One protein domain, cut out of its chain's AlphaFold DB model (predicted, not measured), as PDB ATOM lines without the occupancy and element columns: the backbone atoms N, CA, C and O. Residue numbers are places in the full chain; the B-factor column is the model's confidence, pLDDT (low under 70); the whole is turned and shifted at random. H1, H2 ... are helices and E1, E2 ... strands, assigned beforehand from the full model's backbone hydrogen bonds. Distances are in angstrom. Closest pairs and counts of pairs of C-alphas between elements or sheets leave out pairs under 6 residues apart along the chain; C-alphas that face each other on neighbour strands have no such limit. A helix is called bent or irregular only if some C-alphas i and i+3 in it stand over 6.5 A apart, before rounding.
ATOM      1  N   LYS A  74      73.148 -44.107 -23.678       93.00
ATOM      2  CA  LYS A  74      73.871 -44.542 -24.885       93.00
ATOM      3  C   LYS A  74      74.428 -43.321 -25.629       93.00
ATOM      4  O   LYS A  74      73.932 -42.922 -26.682       93.00
ATOM      5  N   ARG A  75      75.412 -42.660 -25.009       92.12
ATOM      6  CA  ARG A  75      76.087 -41.431 -25.467       92.12
ATOM      7  C   ARG A  75      77.601 -41.544 -25.275       92.12
ATOM      8  O   ARG A  75      78.075 -42.436 -24.581       92.12
ATOM      9  N   TYR A  76      78.346 -40.640 -25.909       90.75
ATOM     10  CA  TYR A  76      79.813 -40.627 -25.873       90.75
ATOM     11  C   TYR A  76      80.399 -39.773 -24.740       90.75
ATOM     12  O   TYR A  76      81.488 -40.076 -24.273       90.75
ATOM     13  N   TRP A  77      79.694 -38.717 -24.322       93.06
ATOM     14  CA  TRP A  77      80.170 -37.746 -23.333       93.06
ATOM     15  C   TRP A  77      79.362 -37.836 -22.038       93.06
ATOM     16  O   TRP A  77      78.138 -37.690 -22.084       93.06
ATOM     17  N   GLY A  78      80.047 -38.080 -20.921       92.06
ATOM     18  CA  GLY A  78      79.475 -38.254 -19.583       92.06
ATOM     19  C   GLY A  78      80.309 -39.227 -18.747       92.06
ATOM     20  O   GLY A  78      81.148 -39.944 -19.296       92.06
ATOM     21  N   LEU A  79      80.066 -39.291 -17.434       92.62
ATOM     22  CA  LEU A  79      80.785 -40.210 -16.543       92.62
ATOM     23  C   LEU A  79      80.632 -41.669 -17.015       92.62
ATOM     24  O   LEU A  79      79.514 -42.183 -17.033       92.62
ATOM     25  N   PRO A  80      81.708 -42.369 -17.415       95.50
ATOM     26  CA  PRO A  80      81.591 -43.755 -17.858       95.50
ATOM     27  C   PRO A  80      81.137 -44.649 -16.700       95.50
ATOM     28  O   PRO A  80      81.775 -44.662 -15.649       95.50
ATOM     29  N   LEU A  81      80.056 -45.417 -16.880       96.69
ATOM     30  CA  LEU A  81      79.579 -46.329 -15.836       96.69
ATOM     31  C   LEU A  81      80.629 -47.423 -15.569       96.69
ATOM     32  O   LEU A  81      80.964 -48.165 -16.497       96.69
ATOM     33  N   PRO A  82      81.151 -47.575 -14.339       96.38
ATOM     34  CA  PRO A  82      82.288 -48.452 -14.054       96.38
ATOM     35  C   PRO A  82      81.871 -49.923 -13.865       96.38
ATOM     36  O   PRO A  82      82.365 -50.618 -12.979       96.38
ATOM     37  N   PHE A  83      80.930 -50.396 -14.683       97.56
ATOM     38  CA  PHE A  83      80.291 -51.704 -14.568       97.56
ATOM     39  C   PHE A  83      80.915 -52.705 -15.539       97.56
ATOM     40  O   PHE A  83      80.994 -52.440 -16.737       97.56
ATOM     41  N   TYR A  84      81.307 -53.869 -15.027       97.62
ATOM     42  CA  TYR A  84      81.944 -54.960 -15.764       97.62
ATOM     43  C   TYR A  84      81.135 -56.254 -15.568       97.62
ATOM     44  O   TYR A  84      81.418 -57.024 -14.642       97.62
ATOM     45  N   PRO A  85      80.089 -56.490 -16.380       97.06
ATOM     46  CA  PRO A  85      79.271 -57.696 -16.298       97.06
ATOM     47  C   PRO A  85      79.990 -58.900 -16.923       97.06
ATOM     48  O   PRO A  85      80.395 -58.870 -18.083       97.06
ATOM     49  N   CYS A  86      80.123 -59.987 -16.167       97.56
ATOM     50  CA  CYS A  86      80.727 -61.237 -16.619       97.56
ATOM     51  C   CYS A  86      79.662 -62.262 -17.038       97.56
ATOM     52  O   CYS A  86      78.621 -62.389 -16.394       97.56
ATOM     53  N   GLY A  87      79.967 -63.094 -18.039       95.94
ATOM     54  CA  GLY A  87      79.102 -64.206 -18.456       95.94
ATOM     55  C   GLY A  87      78.860 -65.278 -17.380       95.94
ATOM     56  O   GLY A  87      77.920 -66.054 -17.510       95.94
ATOM     57  N   CYS A  88      79.654 -65.310 -16.302       96.31
ATOM     58  CA  CYS A  88      79.400 -66.180 -15.145       96.31
ATOM     59  C   CYS A  88      78.294 -65.660 -14.206       96.31
ATOM     60  O   CYS A  88      77.983 -66.324 -13.226       96.31
ATOM     61  N   GLY A  89      77.731 -64.473 -14.472       95.94
ATOM     62  CA  GLY A  89      76.698 -63.835 -13.647       95.94
ATOM     63  C   GLY A  89      77.222 -62.770 -12.676       95.94
ATOM     64  O   GLY A  89      76.429 -62.028 -12.102       95.94
ATOM     65  N   ARG A  90      78.546 -62.637 -12.511       96.69
ATOM     66  CA  ARG A  90      79.149 -61.612 -11.647       96.69
ATOM     67  C   ARG A  90      79.104 -60.232 -12.299       96.69
ATOM     68  O   ARG A  90      79.645 -60.053 -13.388       96.69
ATOM     69  N   LEU A  91      78.565 -59.244 -11.590       97.06
ATOM     70  CA  LEU A  91      78.758 -57.827 -11.895       97.06
ATOM     71  C   LEU A  91      79.851 -57.253 -10.989       97.06
ATOM     72  O   LEU A  91      79.724 -57.280  -9.765       97.06
ATOM     73  N   THR A  92      80.915 -56.721 -11.586       97.81
ATOM     74  CA  THR A  92      81.948 -55.976 -10.855       97.81
ATOM     75  C   THR A  92      81.751 -54.482 -11.086       97.81
ATOM     76  O   THR A  92      81.656 -54.046 -12.233       97.81
ATOM     77  N   VAL A  93      81.692 -53.701 -10.006       97.06
ATOM     78  CA  VAL A  93      81.589 -52.235 -10.041       97.06
ATOM     79  C   VAL A  93      82.889 -51.662  -9.499       97.06
ATOM     80  O   VAL A  93      83.220 -51.911  -8.346       97.06
ATOM     81  N   ILE A  94      83.626 -50.928 -10.329       97.12
ATOM     82  CA  ILE A  94      84.923 -50.362  -9.951       97.12
ATOM     83  C   ILE A  94      84.725 -48.997  -9.282       97.12
ATOM     84  O   ILE A  94      84.196 -48.072  -9.895       97.12
ATOM     85  N   GLY A  95      85.169 -48.858  -8.037       93.69
ATOM     86  CA  GLY A  95      85.019 -47.654  -7.221       93.69
ATOM     87  C   GLY A  95      86.225 -46.714  -7.223       93.69
ATOM     88  O   GLY A  95      86.110 -45.580  -6.768       93.69
ATOM     89  N   SER A  96      87.396 -47.136  -7.716       93.56
ATOM     90  CA  SER A  96      88.583 -46.265  -7.755       93.56
ATOM     91  C   SER A  96      89.564 -46.601  -8.878       93.56
ATOM     92  O   SER A  96      89.615 -47.728  -9.371       93.56
ATOM     93  N   ARG A  97      90.426 -45.636  -9.237       93.81
ATOM     94  CA  ARG A  97      91.536 -45.869 -10.182       93.81
ATOM     95  C   ARG A  97      92.489 -46.964  -9.690       93.81
ATOM     96  O   ARG A  97      92.992 -47.739 -10.497       93.81
ATOM     97  N   ARG A  98      92.724 -47.035  -8.375       95.00
ATOM     98  CA  ARG A  98      93.556 -48.075  -7.759       95.00
ATOM     99  C   ARG A  98      92.944 -49.460  -7.960       95.00
ATOM    100  O   ARG A  98      93.630 -50.349  -8.445       95.00
ATOM    101  N   GLU A  99      91.659 -49.614  -7.661       96.31
ATOM    102  CA  GLU A  99      90.943 -50.879  -7.857       96.31
ATOM    103  C   GLU A  99      90.911 -51.288  -9.337       96.31
ATOM    104  O   GLU A  99      91.159 -52.448  -9.662       96.31
ATOM    105  N   LEU A 100      90.693 -50.329 -10.249       96.88
ATOM    106  CA  LEU A 100      90.776 -50.585 -11.689       96.88
ATOM    107  C   LEU A 100      92.142 -51.160 -12.074       96.88
ATOM    108  O   LEU A 100      92.214 -52.130 -12.820       96.88
ATOM    109  N   ARG A 101      93.218 -50.566 -11.550       96.88
ATOM    110  CA  ARG A 101      94.597 -50.998 -11.791       96.88
ATOM    111  C   ARG A 101      94.877 -52.394 -11.236       96.88
ATOM    112  O   ARG A 101      95.546 -53.171 -11.908       96.88
ATOM    113  N   GLU A 102      94.388 -52.704 -10.039       97.19
ATOM    114  CA  GLU A 102      94.578 -54.008  -9.385       97.19
ATOM    115  C   GLU A 102      93.866 -55.144 -10.135       97.19
ATOM    116  O   GLU A 102      94.404 -56.245 -10.243       97.19
ATOM    117  N   LEU A 103      92.676 -54.875 -10.682       97.12
ATOM    118  CA  LEU A 103      91.877 -55.870 -11.406       97.12
ATOM    119  C   LEU A 103      92.167 -55.921 -12.911       97.12
ATOM    120  O   LEU A 103      91.776 -56.889 -13.571       97.12
ATOM    121  N   ALA A 104      92.835 -54.909 -13.469       97.44
ATOM    122  CA  ALA A 104      93.176 -54.865 -14.884       97.44
ATOM    123  C   ALA A 104      94.070 -56.042 -15.299       97.44
ATOM    124  O   ALA A 104      94.991 -56.451 -14.594       97.44
ATOM    125  N   ILE A 105      93.822 -56.574 -16.497       97.19
ATOM    126  CA  ILE A 105      94.695 -57.588 -17.108       97.19
ATOM    127  C   ILE A 105      96.082 -57.007 -17.385       97.19
ATOM    128  O   ILE A 105      97.078 -57.706 -17.192       97.19
ATOM    129  N   ASP A 106      96.115 -55.745 -17.810       96.06
ATOM    130  CA  ASP A 106      97.315 -54.937 -17.989       96.06
ATOM    131  C   ASP A 106      97.206 -53.661 -17.133       96.06
ATOM    132  O   ASP A 106      96.579 -52.681 -17.549       96.06
ATOM    133  N   PRO A 107      97.804 -53.646 -15.928       95.31
ATOM    134  CA  PRO A 107      97.851 -52.457 -15.082       95.31
ATOM    135  C   PRO A 107      98.522 -51.249 -15.755       95.31
ATOM    136  O   PRO A 107      98.176 -50.111 -15.438       95.31
ATOM    137  N   GLY A 108      99.456 -51.473 -16.689       95.25
ATOM    138  CA  GLY A 108     100.134 -50.404 -17.425       95.25
ATOM    139  C   GLY A 108      99.190 -49.640 -18.352       95.25
ATOM    140  O   GLY A 108      99.321 -48.425 -18.492       95.25
ATOM    141  N   ALA A 109      98.175 -50.311 -18.906       94.06
ATOM    142  CA  ALA A 109      97.136 -49.661 -19.703       94.06
ATOM    143  C   ALA A 109      96.306 -48.662 -18.874       94.06
ATOM    144  O   ALA A 109      95.952 -47.598 -19.375       94.06
ATOM    145  N   VAL A 110      96.048 -48.958 -17.592       95.62
ATOM    146  CA  VAL A 110      95.339 -48.051 -16.662       95.62
ATOM    147  C   VAL A 110      96.186 -46.827 -16.304       95.62
ATOM    148  O   VAL A 110      95.661 -45.740 -16.055       95.62
ATOM    149  N   ASP A 111      97.506 -46.972 -16.267       94.56
ATOM    150  CA  ASP A 111      98.410 -45.845 -16.033       94.56
ATOM    151  C   ASP A 111      98.535 -44.955 -17.266       94.56
ATOM    152  O   ASP A 111      98.629 -43.736 -17.140       94.56
ATOM    153  N   ALA A 112      98.499 -45.571 -18.448       94.88
ATOM    154  CA  ALA A 112      98.660 -44.904 -19.728       94.88
ATOM    155  C   ALA A 112      97.411 -44.145 -20.206       94.88
ATOM    156  O   ALA A 112      97.523 -43.365 -21.155       94.88
ATOM    157  N   VAL A 113      96.233 -44.340 -19.592       93.12
ATOM    158  CA  VAL A 113      95.045 -43.568 -19.993       93.12
ATOM    159  C   VAL A 113      95.233 -42.078 -19.688       93.12
ATOM    160  O   VAL A 113      95.539 -41.729 -18.543       93.12
ATOM    161  N   PRO A 114      95.009 -41.187 -20.676       93.06
ATOM    162  CA  PRO A 114      95.075 -39.745 -20.452       93.06
ATOM    163  C   PRO A 114      94.036 -39.275 -19.434       93.06
ATOM    164  O   PRO A 114      94.335 -38.476 -18.552       93.06
ATOM    165  N   GLU A 115      92.818 -39.809 -19.540       91.12
ATOM    166  CA  GLU A 115      91.679 -39.449 -18.704       91.12
ATOM    167  C   GLU A 115      90.840 -40.692 -18.396       91.12
ATOM    168  O   GLU A 115      90.743 -41.618 -19.206       91.12
ATOM    169  N   LEU A 116      90.176 -40.693 -17.238       91.12
ATOM    170  CA  LEU A 116      89.202 -41.720 -16.855       91.12
ATOM    171  C   LEU A 116      87.850 -41.475 -17.554       91.12
ATOM    172  O   LEU A 116      86.803 -41.387 -16.916       91.12
ATOM    173  N   HIS A 117      87.885 -41.339 -18.879       92.88
ATOM    174  CA  HIS A 117      86.732 -41.055 -19.728       92.88
ATOM    175  C   HIS A 117      86.727 -41.967 -20.969       92.88
ATOM    176  O   HIS A 117      87.697 -42.671 -21.271       92.88
ATOM    177  N   ARG A 118      85.620 -41.970 -21.716       92.38
ATOM    178  CA  ARG A 118      85.577 -42.556 -23.063       92.38
ATOM    179  C   ARG A 118      86.419 -41.717 -24.043       92.38
ATOM    180  O   ARG A 118      86.417 -40.492 -23.930       92.38
ATOM    181  N   PRO A 119      87.081 -42.326 -25.041       92.81
ATOM    182  CA  PRO A 119      87.067 -43.755 -25.359       92.81
ATOM    183  C   PRO A 119      88.085 -44.584 -24.560       92.81
ATOM    184  O   PRO A 119      87.984 -45.802 -24.565       92.81
ATOM    185  N   TRP A 120      89.040 -43.962 -23.863       93.44
ATOM    186  CA  TRP A 120      90.212 -44.652 -23.301       93.44
ATOM    187  C   TRP A 120      89.872 -45.779 -22.319       93.44
ATOM    188  O   TRP A 120      90.521 -46.822 -22.339       93.44
ATOM    189  N   LEU A 121      88.835 -45.605 -21.494       93.12
ATOM    190  CA  LEU A 121      88.391 -46.647 -20.560       93.12
ATOM    191  C   LEU A 121      87.709 -47.851 -21.232       93.12
ATOM    192  O   LEU A 121      87.617 -48.903 -20.604       93.12
ATOM    193  N   ASP A 122      87.218 -47.726 -22.469       92.75
ATOM    194  CA  ASP A 122      86.446 -48.789 -23.138       92.75
ATOM    195  C   ASP A 122      87.330 -49.999 -23.524       92.75
ATOM    196  O   ASP A 122      86.834 -51.121 -23.687       92.75
ATOM    197  N   ASP A 123      88.646 -49.785 -23.630       92.75
ATOM    198  CA  ASP A 123      89.630 -50.808 -23.998       92.75
ATOM    199  C   ASP A 123      90.289 -51.507 -22.802       92.75
ATOM    200  O   ASP A 123      90.987 -52.509 -22.978       92.75
ATOM    201  N   ILE A 124      90.034 -51.039 -21.578       95.88
ATOM    202  CA  ILE A 124      90.587 -51.655 -20.371       95.88
ATOM    203  C   ILE A 124      89.792 -52.917 -20.031       95.88
ATOM    204  O   ILE A 124      88.595 -52.875 -19.744       95.88
ATOM    205  N   LEU A 125      90.481 -54.059 -20.036       97.38
ATOM    206  CA  LEU A 125      89.938 -55.340 -19.590       97.38
ATOM    207  C   LEU A 125      90.312 -55.605 -18.137       97.38
ATOM    208  O   LEU A 125      91.477 -55.450 -17.764       97.38
ATOM    209  N   ILE A 126      89.362 -56.115 -17.358       97.94
ATOM    210  CA  ILE A 126      89.625 -56.627 -16.009       97.94
ATOM    211  C   ILE A 126      89.530 -58.152 -15.969       97.94
ATOM    212  O   ILE A 126      88.850 -58.770 -16.794       97.94
ATOM    213  N   ARG A 127      90.184 -58.771 -14.985       98.06
ATOM    214  CA  ARG A 127      89.950 -60.174 -14.627       98.06
ATOM    215  C   ARG A 127      88.719 -60.246 -13.733       98.06
ATOM    216  O   ARG A 127      88.677 -59.594 -12.692       98.06
ATOM    217  N   CYS A 128      87.725 -61.046 -14.115       97.25
ATOM    218  CA  CYS A 128      86.574 -61.301 -13.253       97.25
ATOM    219  C   CYS A 128      87.050 -61.875 -11.903       97.25
ATOM    220  O   CYS A 128      87.711 -62.916 -11.917       97.25
ATOM    221  N   PRO A 129      86.691 -61.275 -10.752       96.00
ATOM    222  CA  PRO A 129      87.110 -61.776  -9.440       96.00
ATOM    223  C   PRO A 129      86.638 -63.205  -9.127       96.00
ATOM    224  O   PRO A 129      87.188 -63.848  -8.242       96.00
ATOM    225  N   GLU A 130      85.617 -63.697  -9.834       96.81
ATOM    226  CA  GLU A 130      84.990 -64.995  -9.566       96.81
ATOM    227  C   GLU A 130      85.490 -66.121 -10.484       96.81
ATOM    228  O   GLU A 130      85.801 -67.208 -10.011       96.81
ATOM    229  N   CYS A 131      85.606 -65.875 -11.795       96.94
ATOM    230  CA  CYS A 131      86.003 -66.905 -12.770       96.94
ATOM    231  C   CYS A 131      87.288 -66.583 -13.549       96.94
ATOM    232  O   CYS A 131      87.642 -67.317 -14.473       96.94
ATOM    233  N   ALA A 132      87.968 -65.479 -13.218       96.19
ATOM    234  CA  ALA A 132      89.206 -64.992 -13.837       96.19
ATOM    235  C   ALA A 132      89.148 -64.690 -15.352       96.19
ATOM    236  O   ALA A 132      90.160 -64.285 -15.930       96.19
ATOM    237  N   GLN A 133      87.985 -64.838 -15.994       97.00
ATOM    238  CA  GLN A 133      87.798 -64.514 -17.408       97.00
ATOM    239  C   GLN A 133      87.956 -63.007 -17.666       97.00
ATOM    240  O   GLN A 133      87.635 -62.202 -16.784       97.00
ATOM    241  N   PRO A 134      88.441 -62.610 -18.858       97.50
ATOM    242  CA  PRO A 134      88.525 -61.211 -19.254       97.50
ATOM    243  C   PRO A 134      87.129 -60.601 -19.421       97.50
ATOM    244  O   PRO A 134      86.287 -61.153 -20.128       97.50
ATOM    245  N   VAL A 135      86.897 -59.441 -18.805       97.25
ATOM    246  CA  VAL A 135      85.615 -58.724 -18.857       97.25
ATOM    247  C   VAL A 135      85.835 -57.282 -19.305       97.25
ATOM    248  O   VAL A 135      86.786 -56.627 -18.875       97.25
ATOM    249  N   ARG A 136      84.940 -56.791 -20.171       96.38
ATOM    250  CA  ARG A 136      84.884 -55.394 -20.625       96.38
ATOM    251  C   ARG A 136      83.891 -54.591 -19.798       96.38
ATOM    252  O   ARG A 136      82.898 -55.135 -19.313       96.38
ATOM    253  N   ARG A 137      84.141 -53.287 -19.703       96.00
ATOM    254  CA  ARG A 137      83.163 -52.330 -19.190       96.00
ATOM    255  C   ARG A 137      81.944 -52.299 -20.117       96.00
ATOM    256  O   ARG A 137      82.070 -52.509 -21.326       96.00
ATOM    257  N   VAL A 138      80.777 -51.978 -19.573       95.94
ATOM    258  CA  VAL A 138      79.635 -51.516 -20.381       95.94
ATOM    259  C   VAL A 138      80.019 -50.265 -21.182       95.94
ATOM    260  O   VAL A 138      80.920 -49.531 -20.791       95.94
ATOM    261  N   SER A 139      79.359 -49.992 -22.307       94.06
ATOM    262  CA  SER A 139      79.713 -48.841 -23.163       94.06
ATOM    263  C   SER A 139      79.041 -47.534 -22.727       94.06
ATOM    264  O   SER A 139      79.454 -46.438 -23.109       94.06
ATOM    265  N   GLU A 140      77.997 -47.655 -21.917       95.88
ATOM    266  CA  GLU A 140      77.124 -46.593 -21.458       95.88
ATOM    267  C   GLU A 140      77.859 -45.595 -20.553       95.88
ATOM    268  O   GLU A 140      78.795 -45.934 -19.816       95.88
ATOM    269  N   VAL A 141      77.400 -44.345 -20.615       96.38
ATOM    270  CA  VAL A 141      77.755 -43.280 -19.670       96.38
ATOM    271  C   VAL A 141      76.577 -43.008 -18.740       96.38
ATOM    272  O   VAL A 141      75.444 -43.395 -19.036       96.38
ATOM    273  N   GLY A 142      76.847 -42.362 -17.615       95.75
ATOM    274  CA  GLY A 142      75.857 -41.935 -16.645       95.75
ATOM    275  C   GLY A 142      74.977 -40.796 -17.157       95.75
ATOM    276  O   GLY A 142      75.339 -40.025 -18.049       95.75
ATOM    277  N   ASP A 143      73.789 -40.703 -16.578       94.94
ATOM    278  CA  ASP A 143      72.906 -39.554 -16.676       94.94
ATOM    279  C   ASP A 143      73.588 -38.321 -16.082       94.94
ATOM    280  O   ASP A 143      74.157 -38.407 -15.002       94.94
TER     281      ASP A 143
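What this domain is: This is residues 74 to 143 of the 616 residues of an uncharacterized protein of Candidatus Rokubacteria bacterium (UniProt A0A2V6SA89). Two small strand hairpins, E1 with E2 and E3 with E4, sit side by side with their turns, residues 86 to 90 and 128 to 133, at one end of the longest axis. A short helical hairpin of H1 and H2 packs through H1 on the E3 side, with H2 farther out, and both ends of the printed part lie toward the other end of that axis. The printed part has 70 residues, with four named strands and three named helices in the order E1 E2 H1 H2 H3 E3 E4; each sheet is an antiparallel pair, E1 - E2 and E3 - E4. The class is mixed, helices and strands, with 29 residues, under half, in named elements. The whole is compact, with a radius of gyration of the C-alphas of 11.4 A and spans of 32 by 25 by 17 A.

Where its parts are: Find C-alpha 83 at (80.291, -51.704, -14.568); there E1 begins and runs over residues 83 to 85, 6.3 A. E2 is residues 91 to 93, 6.5 A. E3 is residues 125 to 127, 6.9 A, and E4, residues 134 to 136, covers 7.0 A and ends at C-alpha 136, (84.884, -55.394, -20.625). Look for H1 from C-alpha 97 at (91.536, -45.869, -10.182) to residue 103, 10.1 A. H2 is residues 107 to 112, 8.9 A, and H3 is residues 120 to 123, 6.2 A. H3 is neither bent nor irregular, but only just: C-alphas 120 and 123 are 6.2 A apart.

How they stand to each other: Start at the hairpin E1 and E2, antiparallel at 164 degrees, where N 84 and O 92 are within hydrogen-bond range at 2.8 A. The closest C-alphas of E1 and E4 are those of Tyr 84 and Arg 136, 5.7 A apart. E4 forms a hairpin with E3, antiparallel at 136 degrees, with N 135 and O 126 at 2.9 A. H1 and E3 have 3 pairs of C-alphas within 8 A, the closest being those of Leu 103 and Ile 126, 5.2 A apart. H1 and H2 touch as a helical hairpin, closest at the C-alphas of Arg 101 and Pro 107, 4.9 A, and run opposite ways at a shallow tilt of 34 degrees, only just short of steep. H2 and H3 are near each other, with 7 pairs of C-alphas within 10 A. The closest C-alphas of H3 and E4 are those of Asp 122 and Arg 136, 7.2 A apart. Among the pairs that are apart are E2 and E4, and H1 and H3. In H1 and H2 every O i to N i+4 pair is within hydrogen-bond range; H3 is too short for such a pair, and its 1 pair of O i and N i+3 is not within range.

The domain as a whole: The two C-alphas farthest apart are those of Trp 77 and Cys 131, 31.6 A, while the first and last printed, Lys 74 and Asp 143, are 9.7 A apart. The printed part has no cut. No link is long; H2 to H3, with 7 residues between, and E3 to E4, with 6, are short but not tight. The mean pLDDT of the printed part is 95.4, and no printed residue is under 70.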